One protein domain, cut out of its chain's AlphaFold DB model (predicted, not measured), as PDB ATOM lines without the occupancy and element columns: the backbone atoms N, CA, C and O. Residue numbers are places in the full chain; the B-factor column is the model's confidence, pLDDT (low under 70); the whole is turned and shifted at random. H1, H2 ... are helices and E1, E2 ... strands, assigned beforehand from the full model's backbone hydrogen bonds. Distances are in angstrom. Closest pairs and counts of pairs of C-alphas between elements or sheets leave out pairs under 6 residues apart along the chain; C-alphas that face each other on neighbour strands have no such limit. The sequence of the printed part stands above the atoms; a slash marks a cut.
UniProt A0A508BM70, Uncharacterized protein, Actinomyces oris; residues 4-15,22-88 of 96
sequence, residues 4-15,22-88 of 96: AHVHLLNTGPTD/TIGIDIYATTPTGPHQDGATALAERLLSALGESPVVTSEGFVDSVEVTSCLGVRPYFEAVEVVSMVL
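This is residues 4 to 15 and 22 to 88 of the 96 residues of an uncharacterized protein of Actinomyces oris (UniProt A0A508BM70). A strongly twisted wall of five strands has one helix, H1, over one face and its other face bare. E2 and E5 run side by side, with E1 along E2; E3 and E4 share the other side of E5, and E3 bends away towards the far end of H1. The printed part has 79 residues with named elements in the order E1, E2, H1, E3, E4, E5; the sheet is branched and antiparallel, and the class is mixed. It is loose, with a radius of gyration of the C-alphas of 14.6 A and spans of 48 by 23 by 20 A.

Find C-alpha 4 at (-23.378, 38.209, 15.789), where E1, residues 4 to 10, begins. E2, residues 22 to 30, covers 26.9 A. H1, residues 40 to 51, starts at (-27.118, 43.257, 22.796) and is 16.4 A long. E3, residues 61 to 71, covers 26.3 A and bends by 57 degrees at residue 64. After E4, residues 75 to 78, E5, residues 81 to 88, runs 22.9 A to (-26.957, 26.441, 22.073).

Look beside E2: E1 lies on one side, with N 5 and O 26 at 2.8 A, and E5 on the other, with N 27 and O 84 at 2.8 A. Beside E5, opposite E2, find E3, with N 87 and O 70 at 2.8 A, and E4, with N 83 and O 75 at 2.8 A. E4 and E5 form a hairpin; E3 and E4 are apart. Residues 56 to 57 pair antiparallel with residues 62 to 63 of E3. H1 is on the sheet at a height of 7.3 A, over E2, and only just along it, at 29 degrees on the local plane. The closest C-alphas of H1 and E2, those of Ala 40 and Ala 29, are 4.9 A apart. In H1 every O i to N i+4 pair is within hydrogen-bond range.

The two C-alphas farthest apart, those of Asp 15 and Gly 34, are 50.3 A apart. Residues 16 to 21 are not printed, and C-alphas 15 and 22 stand 16.3 A apart across this cut. Of the links printed whole, none is long. Mean pLDDT of the printed part is 91.8; residue 54 is under 70.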
ATOM      1  N   ALA A   4     -23.334  39.500  15.113       95.62
ATOM      2  CA  ALA A   4     -23.378  38.209  15.789       95.62
ATOM      3  C   ALA A   4     -22.206  37.353  15.299       95.62
ATOM      4  O   ALA A   4     -22.086  37.087  14.102       95.62
ATOM      5  N   HIS A   5     -21.332  36.946  16.213       96.44
ATOM      6  CA  HIS A   5     -20.250  36.013  15.948       96.44
ATOM      7  C   HIS A   5     -20.688  34.612  16.374       96.44
ATOM      8  O   HIS A   5     -20.897  34.359  17.557       96.44
ATOM      9  N   VAL A   6     -20.833  33.715  15.401       96.75
ATOM     10  CA  VAL A   6     -21.220  32.317  15.624       96.75
ATOM     11  C   VAL A   6     -19.980  31.442  15.516       96.75
ATOM     12  O   VAL A   6     -19.228  31.557  14.549       96.75
ATOM     13  N   HIS A   7     -19.775  30.560  16.487       96.94
ATOM     14  CA  HIS A   7     -18.646  29.640  16.505       96.94
ATOM     15  C   HIS A   7     -19.064  28.252  16.994       96.94
ATOM     16  O   HIS A   7     -19.930  28.103  17.852       96.94
ATOM     17  N   LEU A   8     -18.442  27.219  16.430       96.38
ATOM     18  CA  LEU A   8     -18.671  25.830  16.815       96.38
ATOM     19  C   LEU A   8     -17.841  25.501  18.060       96.38
ATOM     20  O   LEU A   8     -16.630  25.714  18.065       96.38
ATOM     21  N   LEU A   9     -18.490  24.982  19.101       96.44
ATOM     22  CA  LEU A   9     -17.835  24.562  20.342       96.44
ATOM     23  C   LEU A   9     -17.583  23.055  20.355       96.44
ATOM     24  O   LEU A   9     -16.516  22.616  20.778       96.44
ATOM     25  N   ASN A  10     -18.556  22.271  19.893       94.94
ATOM     26  CA  ASN A  10     -18.451  20.821  19.817       94.94
ATOM     27  C   ASN A  10     -19.343  20.266  18.704       94.94
ATOM     28  O   ASN A  10     -20.433  20.783  18.465       94.94
ATOM     29  N   THR A  11     -18.901  19.184  18.070       92.81
ATOM     30  CA  THR A  11     -19.720  18.407  17.133       92.81
ATOM     31  C   THR A  11     -20.184  17.135  17.824       92.81
ATOM     32  O   THR A  11     -19.396  16.480  18.513       92.81
ATOM     33  N   GLY A  12     -21.457  16.789  17.657       88.00
ATOM     34  CA  GLY A  12     -21.978  15.498  18.092       88.00
ATOM     35  C   GLY A  12     -21.335  14.335  17.321       88.00
ATOM     36  O   GLY A  12     -20.674  14.559  16.302       88.00
ATOM     37  N   PRO A  13     -21.513  13.086  17.778       86.94
ATOM     38  CA  PRO A  13     -21.048  11.910  17.047       86.94
ATOM     39  C   PRO A  13     -21.585  11.908  15.610       86.94
ATOM     40  O   PRO A  13     -22.750  12.215  15.365       86.94
ATOM     41  N   THR A  14     -20.724  11.623  14.633       83.19
ATOM     42  CA  THR A  14     -21.085  11.692  13.205       83.19
ATOM     43  C   THR A  14     -21.857  10.471  12.710       83.19
ATOM     44  O   THR A  14     -22.328  10.474  11.581       83.19
ATOM     45  N   ASP A  15     -21.925   9.416  13.515       83.50
ATOM     46  CA  ASP A  15     -22.677   8.186  13.267       83.50
ATOM     47  C   ASP A  15     -24.118   8.237  13.805       83.50
ATOM     48  O   ASP A  15     -24.919   7.357  13.479       83.50
ATOM     49  N   THR A  22     -22.908  21.670  19.541       96.62
ATOM     50  CA  THR A  22     -22.899  22.797  20.476       96.62
ATOM     51  C   THR A  22     -22.271  24.004  19.799       96.62
ATOM     52  O   THR A  22     -21.117  23.946  19.369       96.62
ATOM     53  N   ILE A  23     -23.003  25.114  19.737       96.50
ATOM     54  CA  ILE A  23     -22.531  26.376  19.158       96.50
ATOM     55  C   ILE A  23     -22.561  27.496  20.196       96.50
ATOM     56  O   ILE A  23     -23.419  27.525  21.076       96.50
ATOM     57  N   GLY A  24     -21.621  28.426  20.081       97.38
ATOM     58  CA  GLY A  24     -21.627  29.695  20.791       97.38
ATOM     59  C   GLY A  24     -22.032  30.831  19.856       97.38
ATOM     60  O   GLY A  24     -21.650  30.847  18.682       97.38
ATOM     61  N   ILE A  25     -22.799  31.788  20.372       97.50
ATOM     62  CA  ILE A  25     -23.136  33.031  19.673       97.50
ATOM     63  C   ILE A  25     -22.806  34.208  20.588       97.50
ATOM     64  O   ILE A  25     -23.375  34.329  21.672       97.50
ATOM     65  N   ASP A  26     -21.927  35.094  20.126       97.75
ATOM     66  CA  ASP A  26     -21.626  36.374  20.765       97.75
ATOM     67  C   ASP A  26     -22.285  37.509  19.982       97.75
ATOM     68  O   ASP A  26     -22.008  37.712  18.799       97.75
ATOM     69  N   ILE A  27     -23.164  38.259  20.633       97.62
ATOM     70  CA  ILE A  27     -23.964  39.321  20.028       97.62
ATOM     71  C   ILE A  27     -23.443  40.655  20.533       97.62
ATOM     72  O   ILE A  27     -23.600  40.977  21.706       97.62
ATOM     73  N   TYR A  28     -22.856  41.433  19.635       97.19
ATOM     74  CA  TYR A  28     -22.306  42.751  19.899       97.19
ATOM     75  C   TYR A  28     -23.256  43.834  19.405       97.19
ATOM     76  O   TYR A  28     -23.712  43.808  18.256       97.19
ATOM     77  N   ALA A  29     -23.505  44.829  20.247       97.25
ATOM     78  CA  ALA A  29     -24.289  46.000  19.886       97.25
ATOM     79  C   ALA A  29     -23.773  47.241  20.603       97.25
ATOM     80  O   ALA A  29     -23.087  47.155  21.616       97.25
ATOM     81  N   THR A  30     -24.113  48.410  20.072       96.62
ATOM     82  CA  THR A  30     -23.865  49.667  20.777       96.62
ATOM     83  C   THR A  30     -24.797  49.753  21.984       96.62
ATOM     84  O   THR A  30     -25.998  49.546  21.828       96.62
ATOM     85  N   THR A  31     -24.260  50.073  23.161       95.19
ATOM     86  CA  THR A  31     -25.029  50.276  24.388       95.19
ATOM     87  C   THR A  31     -26.096  51.351  24.159       95.19
ATOM     88  O   THR A  31     -25.754  52.475  23.776       95.19
ATOM     89  N   PRO A  32     -27.381  51.036  24.387       94.06
ATOM     90  CA  PRO A  32     -28.469  51.991  24.238       94.06
ATOM     91  C   PRO A  32     -28.298  53.205  25.154       94.06
ATOM     92  O   PRO A  32     -28.155  53.072  26.367       94.06
ATOM     93  N   THR A  33     -28.373  54.405  24.585       93.00
ATOM     94  CA  THR A  33     -28.352  55.681  25.319       93.00
ATOM     95  C   THR A  33     -29.729  56.341  25.393       93.00
ATOM     96  O   THR A  33     -29.863  57.432  25.942       93.00
ATOM     97  N   GLY A  34     -30.758  55.727  24.809       90.25
ATOM     98  CA  GLY A  34     -32.103  56.281  24.767       90.25
ATOM     99  C   GLY A  34     -33.168  55.256  24.379       90.25
ATOM    100  O   GLY A  34     -32.852  54.119  24.028       90.25
ATOM    101  N   PRO A  35     -34.449  55.653  24.440       81.19
ATOM    102  CA  PRO A  35     -35.554  54.787  24.057       81.19
ATOM    103  C   PRO A  35     -35.492  54.460  22.556       81.19
ATOM    104  O   PRO A  35     -35.134  55.322  21.750       81.19
ATOM    105  N   HIS A  36     -35.904  53.242  22.187       83.69
ATOM    106  CA  HIS A  36     -35.903  52.691  20.816       83.69
ATOM    107  C   HIS A  36     -34.528  52.310  20.240       83.69
ATOM    108  O   HIS A  36     -34.399  52.120  19.031       83.69
ATOM    109  N   GLN A  37     -33.498  52.199  21.080       89.00
ATOM    110  CA  GLN A  37     -32.211  51.631  20.687       89.00
ATOM    111  C   GLN A  37     -32.093  50.206  21.231       89.00
ATOM    112  O   GLN A  37     -32.143  49.998  22.442       89.00
ATOM    113  N   ASP A  38     -31.920  49.238  20.334       92.88
ATOM    114  CA  ASP A  38     -31.741  47.835  20.707       92.88
ATOM    115  C   ASP A  38     -30.276  47.559  21.057       92.88
ATOM    116  O   ASP A  38     -29.387  47.656  20.205       92.88
ATOM    117  N   GLY A  39     -30.043  47.201  22.320       95.00
ATOM    118  CA  GLY A  39     -28.758  46.711  22.818       95.00
ATOM    119  C   GLY A  39     -28.567  45.218  22.557       95.00
ATOM    120  O   GLY A  39     -29.424  44.553  21.968       95.00
ATOM    121  N   ALA A  40     -27.459  44.660  23.037       96.44
ATOM    122  CA  ALA A  40     -27.118  43.257  22.796       96.44
ATOM    123  C   ALA A  40     -28.167  42.304  23.390       96.44
ATOM    124  O   ALA A  40     -28.499  41.296  22.769       96.44
ATOM    125  N   THR A  41     -28.752  42.654  24.540       95.38
ATOM    126  CA  THR A  41     -29.827  41.877  25.180       95.38
ATOM    127  C   THR A  41     -31.084  41.800  24.320       95.38
ATOM    128  O   THR A  41     -31.581  40.707  24.077       95.38
ATOM    129  N   ALA A  42     -31.570  42.930  23.798       94.88
ATOM    130  CA  ALA A  42     -32.779  42.952  22.971       94.88
ATOM    131  C   ALA A  42     -32.589  42.148  21.672       94.88
ATOM    132  O   ALA A  42     -33.490  41.448  21.206       94.88
ATOM    133  N   LEU A  43     -31.385  42.207  21.095       95.19
ATOM    134  CA  LEU A  43     -31.023  41.392  19.936       95.19
ATOM    135  C   LEU A  43     -30.944  39.902  20.279       95.19
ATOM    136  O   LEU A  43     -31.412  39.084  19.488       95.19
ATOM    137  N   ALA A  44     -30.388  39.554  21.442       94.75
ATOM    138  CA  ALA A  44     -30.352  38.185  21.937       94.75
ATOM    139  C   ALA A  44     -31.766  37.626  22.124       94.75
ATOM    140  O   ALA A  44     -32.060  36.560  21.602       94.75
ATOM    141  N   GLU A  45     -32.667  38.362  22.771       93.50
ATOM    142  CA  GLU A  45     -34.066  37.956  22.968       93.50
ATOM    143  C   GLU A  45     -34.803  37.728  21.645       93.50
ATOM    144  O   GLU A  45     -35.491  36.722  21.472       93.50
ATOM    145  N   ARG A  46     -34.609  38.620  20.668       92.44
ATOM    146  CA  ARG A  46     -35.158  38.444  19.317       92.44
ATOM    147  C   ARG A  46     -34.611  37.198  18.626       92.44
ATOM    148  O   ARG A  46     -35.369  36.491  17.969       92.44
ATOM    149  N   LEU A  47     -33.313  36.936  18.764       90.62
ATOM    150  CA  LEU A  47     -32.686  35.745  18.199       90.62
ATOM    151  C   LEU A  47     -33.228  34.472  18.865       90.62
ATOM    152  O   LEU A  47     -33.593  33.538  18.162       90.62
ATOM    153  N   LEU A  48     -33.384  34.469  20.192       89.00
ATOM    154  CA  LEU A  48     -34.013  33.371  20.934       89.00
ATOM    155  C   LEU A  48     -35.448  33.113  20.456       89.00
ATOM    156  O   LEU A  48     -35.822  31.964  20.234       89.00
ATOM    157  N   SER A  49     -36.233  34.174  20.246       88.81
ATOM    158  CA  SER A  49     -37.596  34.056  19.720       88.81
ATOM    159  C   SER A  49     -37.627  33.435  18.322       88.81
ATOM    160  O   SER A  49     -38.495  32.612  18.057       88.81
ATOM    161  N   ALA A  50     -36.694  33.810  17.442       86.69
ATOM    162  CA  ALA A  50     -36.628  33.281  16.080       86.69
ATOM    163  C   ALA A  50     -36.202  31.803  16.040       86.69
ATOM    164  O   ALA A  50     -36.675  31.040  15.205       86.69
ATOM    165  N   LEU A  51     -35.331  31.370  16.957       82.88
ATOM    166  CA  LEU A  51     -34.891  29.971  17.042       82.88
ATOM    167  C   LEU A  51     -35.993  29.015  17.526       82.88
ATOM    168  O   LEU A  51     -35.957  27.823  17.217       82.88
ATOM    169  N   GLY A  52     -36.995  29.535  18.242       75.19
ATOM    170  CA  GLY A  52     -38.171  28.774  18.670       75.19
ATOM    171  C   GLY A  52     -39.084  28.310  17.527       75.19
ATOM    172  O   GLY A  52     -39.980  27.507  17.768       75.19
ATOM    173  N   GLU A  53     -38.861  28.760  16.288       75.88
ATOM    174  CA  GLU A  53     -39.686  28.434  15.111       75.88
ATOM    175  C   GLU A  53     -39.309  27.095  14.428       75.88
ATOM    176  O   GLU A  53     -39.628  26.872  13.263       75.88
ATOM    177  N   SER A  54     -38.640  26.184  15.144       68.75
ATOM    178  CA  SER A  54     -38.246  24.853  14.642       68.75
ATOM    179  C   SER A  54     -39.461  23.951  14.326       68.75
ATOM    180  O   SER A  54     -40.488  24.053  15.008       68.75
ATOM    181  N   PRO A  55     -39.371  23.021  13.347       82.44
ATOM    182  CA  PRO A  55     -38.168  22.599  12.614       82.44
ATOM    183  C   PRO A  55     -37.854  23.434  11.360       82.44
ATOM    184  O   PRO A  55     -38.752  23.928  10.678       82.44
ATOM    185  N   VAL A  56     -36.567  23.520  11.005       85.75
ATOM    186  CA  VAL A  56     -36.077  24.199   9.790       85.75
ATOM    187  C   VAL A  56     -35.606  23.170   8.764       85.75
ATOM    188  O   VAL A  56     -34.773  22.316   9.062       85.75
ATOM    189  N   VAL A  57     -36.115  23.270   7.534       86.38
ATOM    190  CA  VAL A  57     -35.761  22.378   6.419       86.38
ATOM    191  C   VAL A  57     -34.854  23.109   5.432       86.38
ATOM    192  O   VAL A  57     -35.193  24.197   4.967       86.38
ATOM    193  N   THR A  58     -33.724  22.500   5.080       84.25
ATOM    194  CA  THR A  58     -32.760  23.039   4.108       84.25
ATOM    195  C   THR A  58     -32.378  21.983   3.068       84.25
ATOM    196  O   THR A  58     -32.757  20.820   3.190       84.25
ATOM    197  N   SER A  59     -31.614  22.366   2.039       86.00
ATOM    198  CA  SER A  59     -31.057  21.406   1.072       86.00
ATOM    199  C   SER A  59     -30.018  20.462   1.680       86.00
ATOM    200  O   SER A  59     -29.805  19.384   1.137       86.00
ATOM    201  N   GLU A  60     -29.389  20.858   2.790       82.94
ATOM    202  CA  GLU A  60     -28.299  20.116   3.440       82.94
ATOM    203  C   GLU A  60     -28.794  19.191   4.565       82.94
ATOM    204  O   GLU A  60     -28.061  18.317   5.032       82.94
ATOM    205  N   GLY A  61     -30.037  19.371   5.019       86.12
ATOM    206  CA  GLY A  61     -30.594  18.628   6.143       86.12
ATOM    207  C   GLY A  61     -31.694  19.359   6.892       86.12
ATOM    208  O   GLY A  61     -32.230  20.380   6.442       86.12
ATOM    209  N   PHE A  62     -32.016  18.809   8.058       89.62
ATOM    210  CA  PHE A  62     -33.089  19.267   8.933       89.62
ATOM    211  C   PHE A  62     -32.510  19.722  10.262       89.62
ATOM    212  O   PHE A  62     -31.742  18.981  10.860       89.62
ATOM    213  N   VAL A  63     -32.909  20.894  10.749       89.75
ATOM    214  CA  VAL A  63     -32.705  21.274  12.151       89.75
ATOM    215  C   VAL A  63     -34.009  21.002  12.882       89.75
ATOM    216  O   VAL A  63     -35.019  21.655  12.615       89.75
ATOM    217  N   ASP A  64     -33.994  20.013  13.768       88.25
ATOM    218  CA  ASP A  64     -35.185  19.540  14.472       88.25
ATOM    219  C   ASP A  64     -35.466  20.367  15.721       88.25
ATOM    220  O   ASP A  64     -36.619  20.694  16.006       88.25
ATOM    221  N   SER A  65     -34.413  20.729  16.454       89.62
ATOM    222  CA  SER A  65     -34.530  21.567  17.637       89.62
ATOM    223  C   SER A  65     -33.285  22.413  17.864       89.62
ATOM    224  O   SER A  65     -32.157  22.048  17.523       89.62
ATOM    225  N   VAL A  66     -33.515  23.563  18.489       91.69
ATOM    226  CA  VAL A  66     -32.471  24.417  19.040       91.69
ATOM    227  C   VAL A  66     -32.823  24.697  20.492       91.69
ATOM    228  O   VAL A  66     -33.864  25.283  20.786       91.69
ATOM    229  N   GLU A  67     -31.954  24.280  21.403       92.06
ATOM    230  CA  GLU A  67     -32.089  24.527  22.833       92.06
ATOM    231  C   GLU A  67     -31.003  25.495  23.296       92.06
ATOM    232  O   GLU A  67     -29.821  25.319  23.007       92.06
ATOM    233  N   VAL A  68     -31.394  26.520  24.049       92.25
ATOM    234  CA  VAL A  68     -30.451  27.490  24.610       92.25
ATOM    235  C   VAL A  68     -30.025  26.998  25.980       92.25
ATOM    236  O   VAL A  68     -30.764  27.109  26.956       92.25
ATOM    237  N   THR A  69     -28.820  26.444  26.048       92.94
ATOM    238  CA  THR A  69     -28.271  25.848  27.272       92.94
ATOM    239  C   THR A  69     -27.690  26.894  28.212       92.94
ATOM    240  O   THR A  69     -27.637  26.693  29.425       92.94
ATOM    241  N   SER A  70     -27.262  28.037  27.674       92.75
ATOM    242  CA  SER A  70     -26.789  29.167  28.465       92.75
ATOM    243  C   SER A  70     -27.040  30.481  27.737       92.75
ATOM    244  O   SER A  70     -26.814  30.580  26.535       92.75
ATOM    245  N   CYS A  71     -27.458  31.511  28.470       93.38
ATOM    246  CA  CYS A  71     -27.478  32.889  27.995       93.38
ATOM    247  C   CYS A  71     -26.947  33.776  29.119       93.38
ATOM    248  O   CYS A  71     -27.542  33.875  30.195       93.38
ATOM    249  N   LEU A  72     -25.777  34.363  28.900       91.12
ATOM    250  CA  LEU A  72     -25.137  35.226  29.879       91.12
ATOM    251  C   LEU A  72     -25.732  36.631  29.798       91.12
ATOM    252  O   LEU A  72     -26.003  37.135  28.711       91.12
ATOM    253  N   GLY A  73     -25.849  37.300  30.946       92.94
ATOM    254  CA  GLY A  73     -26.231  38.710  30.983       92.94
ATOM    255  C   GLY A  73     -25.275  39.600  30.181       92.94
ATOM    256  O   GLY A  73     -24.132  39.221  29.892       92.94
ATOM    257  N   VAL A  74     -25.757  40.799  29.847       96.38
ATOM    258  CA  VAL A  74     -24.992  41.816  29.117       96.38
ATOM    259  C   VAL A  74     -23.687  42.157  29.830       96.38
ATOM    260  O   VAL A  74     -23.637  42.282  31.057       96.38
ATOM    261  N   ARG A  75     -22.612  42.298  29.055       96.88
ATOM    262  CA  ARG A  75     -21.285  42.684  29.541       96.88
ATOM    263  C   ARG A  75     -20.705  43.793  28.667       96.88
ATOM    264  O   ARG A  75     -20.944  43.790  27.461       96.88
ATOM    265  N   PRO A  76     -19.917  44.720  29.233       95.88
ATOM    266  CA  PRO A  76     -19.144  45.651  28.421       95.88
ATOM    267  C   PRO A  76     -18.127  44.879  27.569       95.88
ATOM    268  O   PRO A  76     -17.541  43.903  28.042       95.88
ATOM    269  N   TYR A  77     -17.914  45.317  26.328       94.31
ATOM    270  CA  TYR A  77     -16.921  44.731  25.425       94.31
ATOM    271  C   TYR A  77     -15.785  45.712  25.126       94.31
ATOM    272  O   TYR A  77     -14.656  45.504  25.567       94.31
ATOM    273  N   PHE A  78     -16.082  46.798  24.410       94.06
ATOM    274  CA  PHE A  78     -15.113  47.836  24.058       94.06
ATOM    275  C   PHE A  78     -15.836  49.148  23.744       94.06
ATOM    276  O   PHE A  78     -16.811  49.144  23.000       94.06
ATOM    277  N   GLU A  79     -15.359  50.271  24.286       94.75
ATOM    278  CA  GLU A  79     -16.010  51.583  24.142       94.75
ATOM    279  C   GLU A  79     -17.518  51.521  24.457       94.75
ATOM    280  O   GLU A  79     -17.915  51.004  25.499       94.75
ATOM    281  N   ALA A  80     -18.363  52.045  23.568       94.19
ATOM    282  CA  ALA A  80     -19.813  52.012  23.688       94.19
ATOM    283  C   ALA A  80     -20.419  50.686  23.194       94.19
ATOM    284  O   ALA A  80     -21.590  50.672  22.834       94.19
ATOM    285  N   VAL A  81     -19.646  49.600  23.093       96.56
ATOM    286  CA  VAL A  81     -20.121  48.282  22.651       96.56
ATOM    287  C   VAL A  81     -20.269  47.348  23.843       96.56
ATOM    288  O   VAL A  81     -19.350  47.167  24.647       96.56
ATOM    289  N   GLU A  82     -21.418  46.694  23.900       97.25
ATOM    290  CA  GLU A  82     -21.755  45.626  24.830       97.25
ATOM    291  C   GLU A  82     -21.930  44.295  24.096       97.25
ATOM    292  O   GLU A  82     -22.161  44.260  22.883       97.25
ATOM    293  N   VAL A  83     -21.808  43.198  24.843       97.94
ATOM    294  CA  VAL A  83     -21.931  41.833  24.338       97.94
ATOM    295  C   VAL A  83     -22.853  40.987  25.211       97.94
ATOM    296  O   VAL A  83     -22.810  41.053  26.442       97.94
ATOM    297  N   VAL A  84     -23.653  40.148  24.562       98.06
ATOM    298  CA  VAL A  84     -24.366  39.017  25.168       98.06
ATOM    299  C   VAL A  84     -23.866  37.742  24.507       98.06
ATOM    300  O   VAL A  84     -23.760  37.686  23.287       98.06
ATOM    301  N   SER A  85     -23.555  36.729  25.311       97.44
ATOM    302  CA  SER A  85     -23.079  35.437  24.810       97.44
ATOM    303  C   SER A  85     -24.070  34.356  25.179       97.44
ATOM    304  O   SER A  85     -24.541  34.317  26.319       97.44
ATOM    305  N   MET A  86     -24.343  33.462  24.244       96.75
ATOM    306  CA  MET A  86     -25.207  32.313  24.452       96.75
ATOM    307  C   MET A  86     -24.571  31.042  23.905       96.75
ATOM    308  O   MET A  86     -23.784  31.082  22.961       96.75
ATOM    309  N   VAL A  87     -24.926  29.923  24.521       97.00
ATOM    310  CA  VAL A  87     -24.557  28.578  24.091       97.00
ATOM    311  C   VAL A  87     -25.837  27.844  23.741       97.00
ATOM    312  O   VAL A  87     -26.824  27.916  24.478       97.00
ATOM    313  N   LEU A  88     -25.816  27.162  22.603       95.44
ATOM    314  CA  LEU A  88     -26.957  26.441  22.073       95.44
ATOM    315  C   LEU A  88     -26.567  25.006  21.753       95.44
ATOM    316  O   LEU A  88     -25.475  24.753  21.243       95.44
TER     317      LEU A  88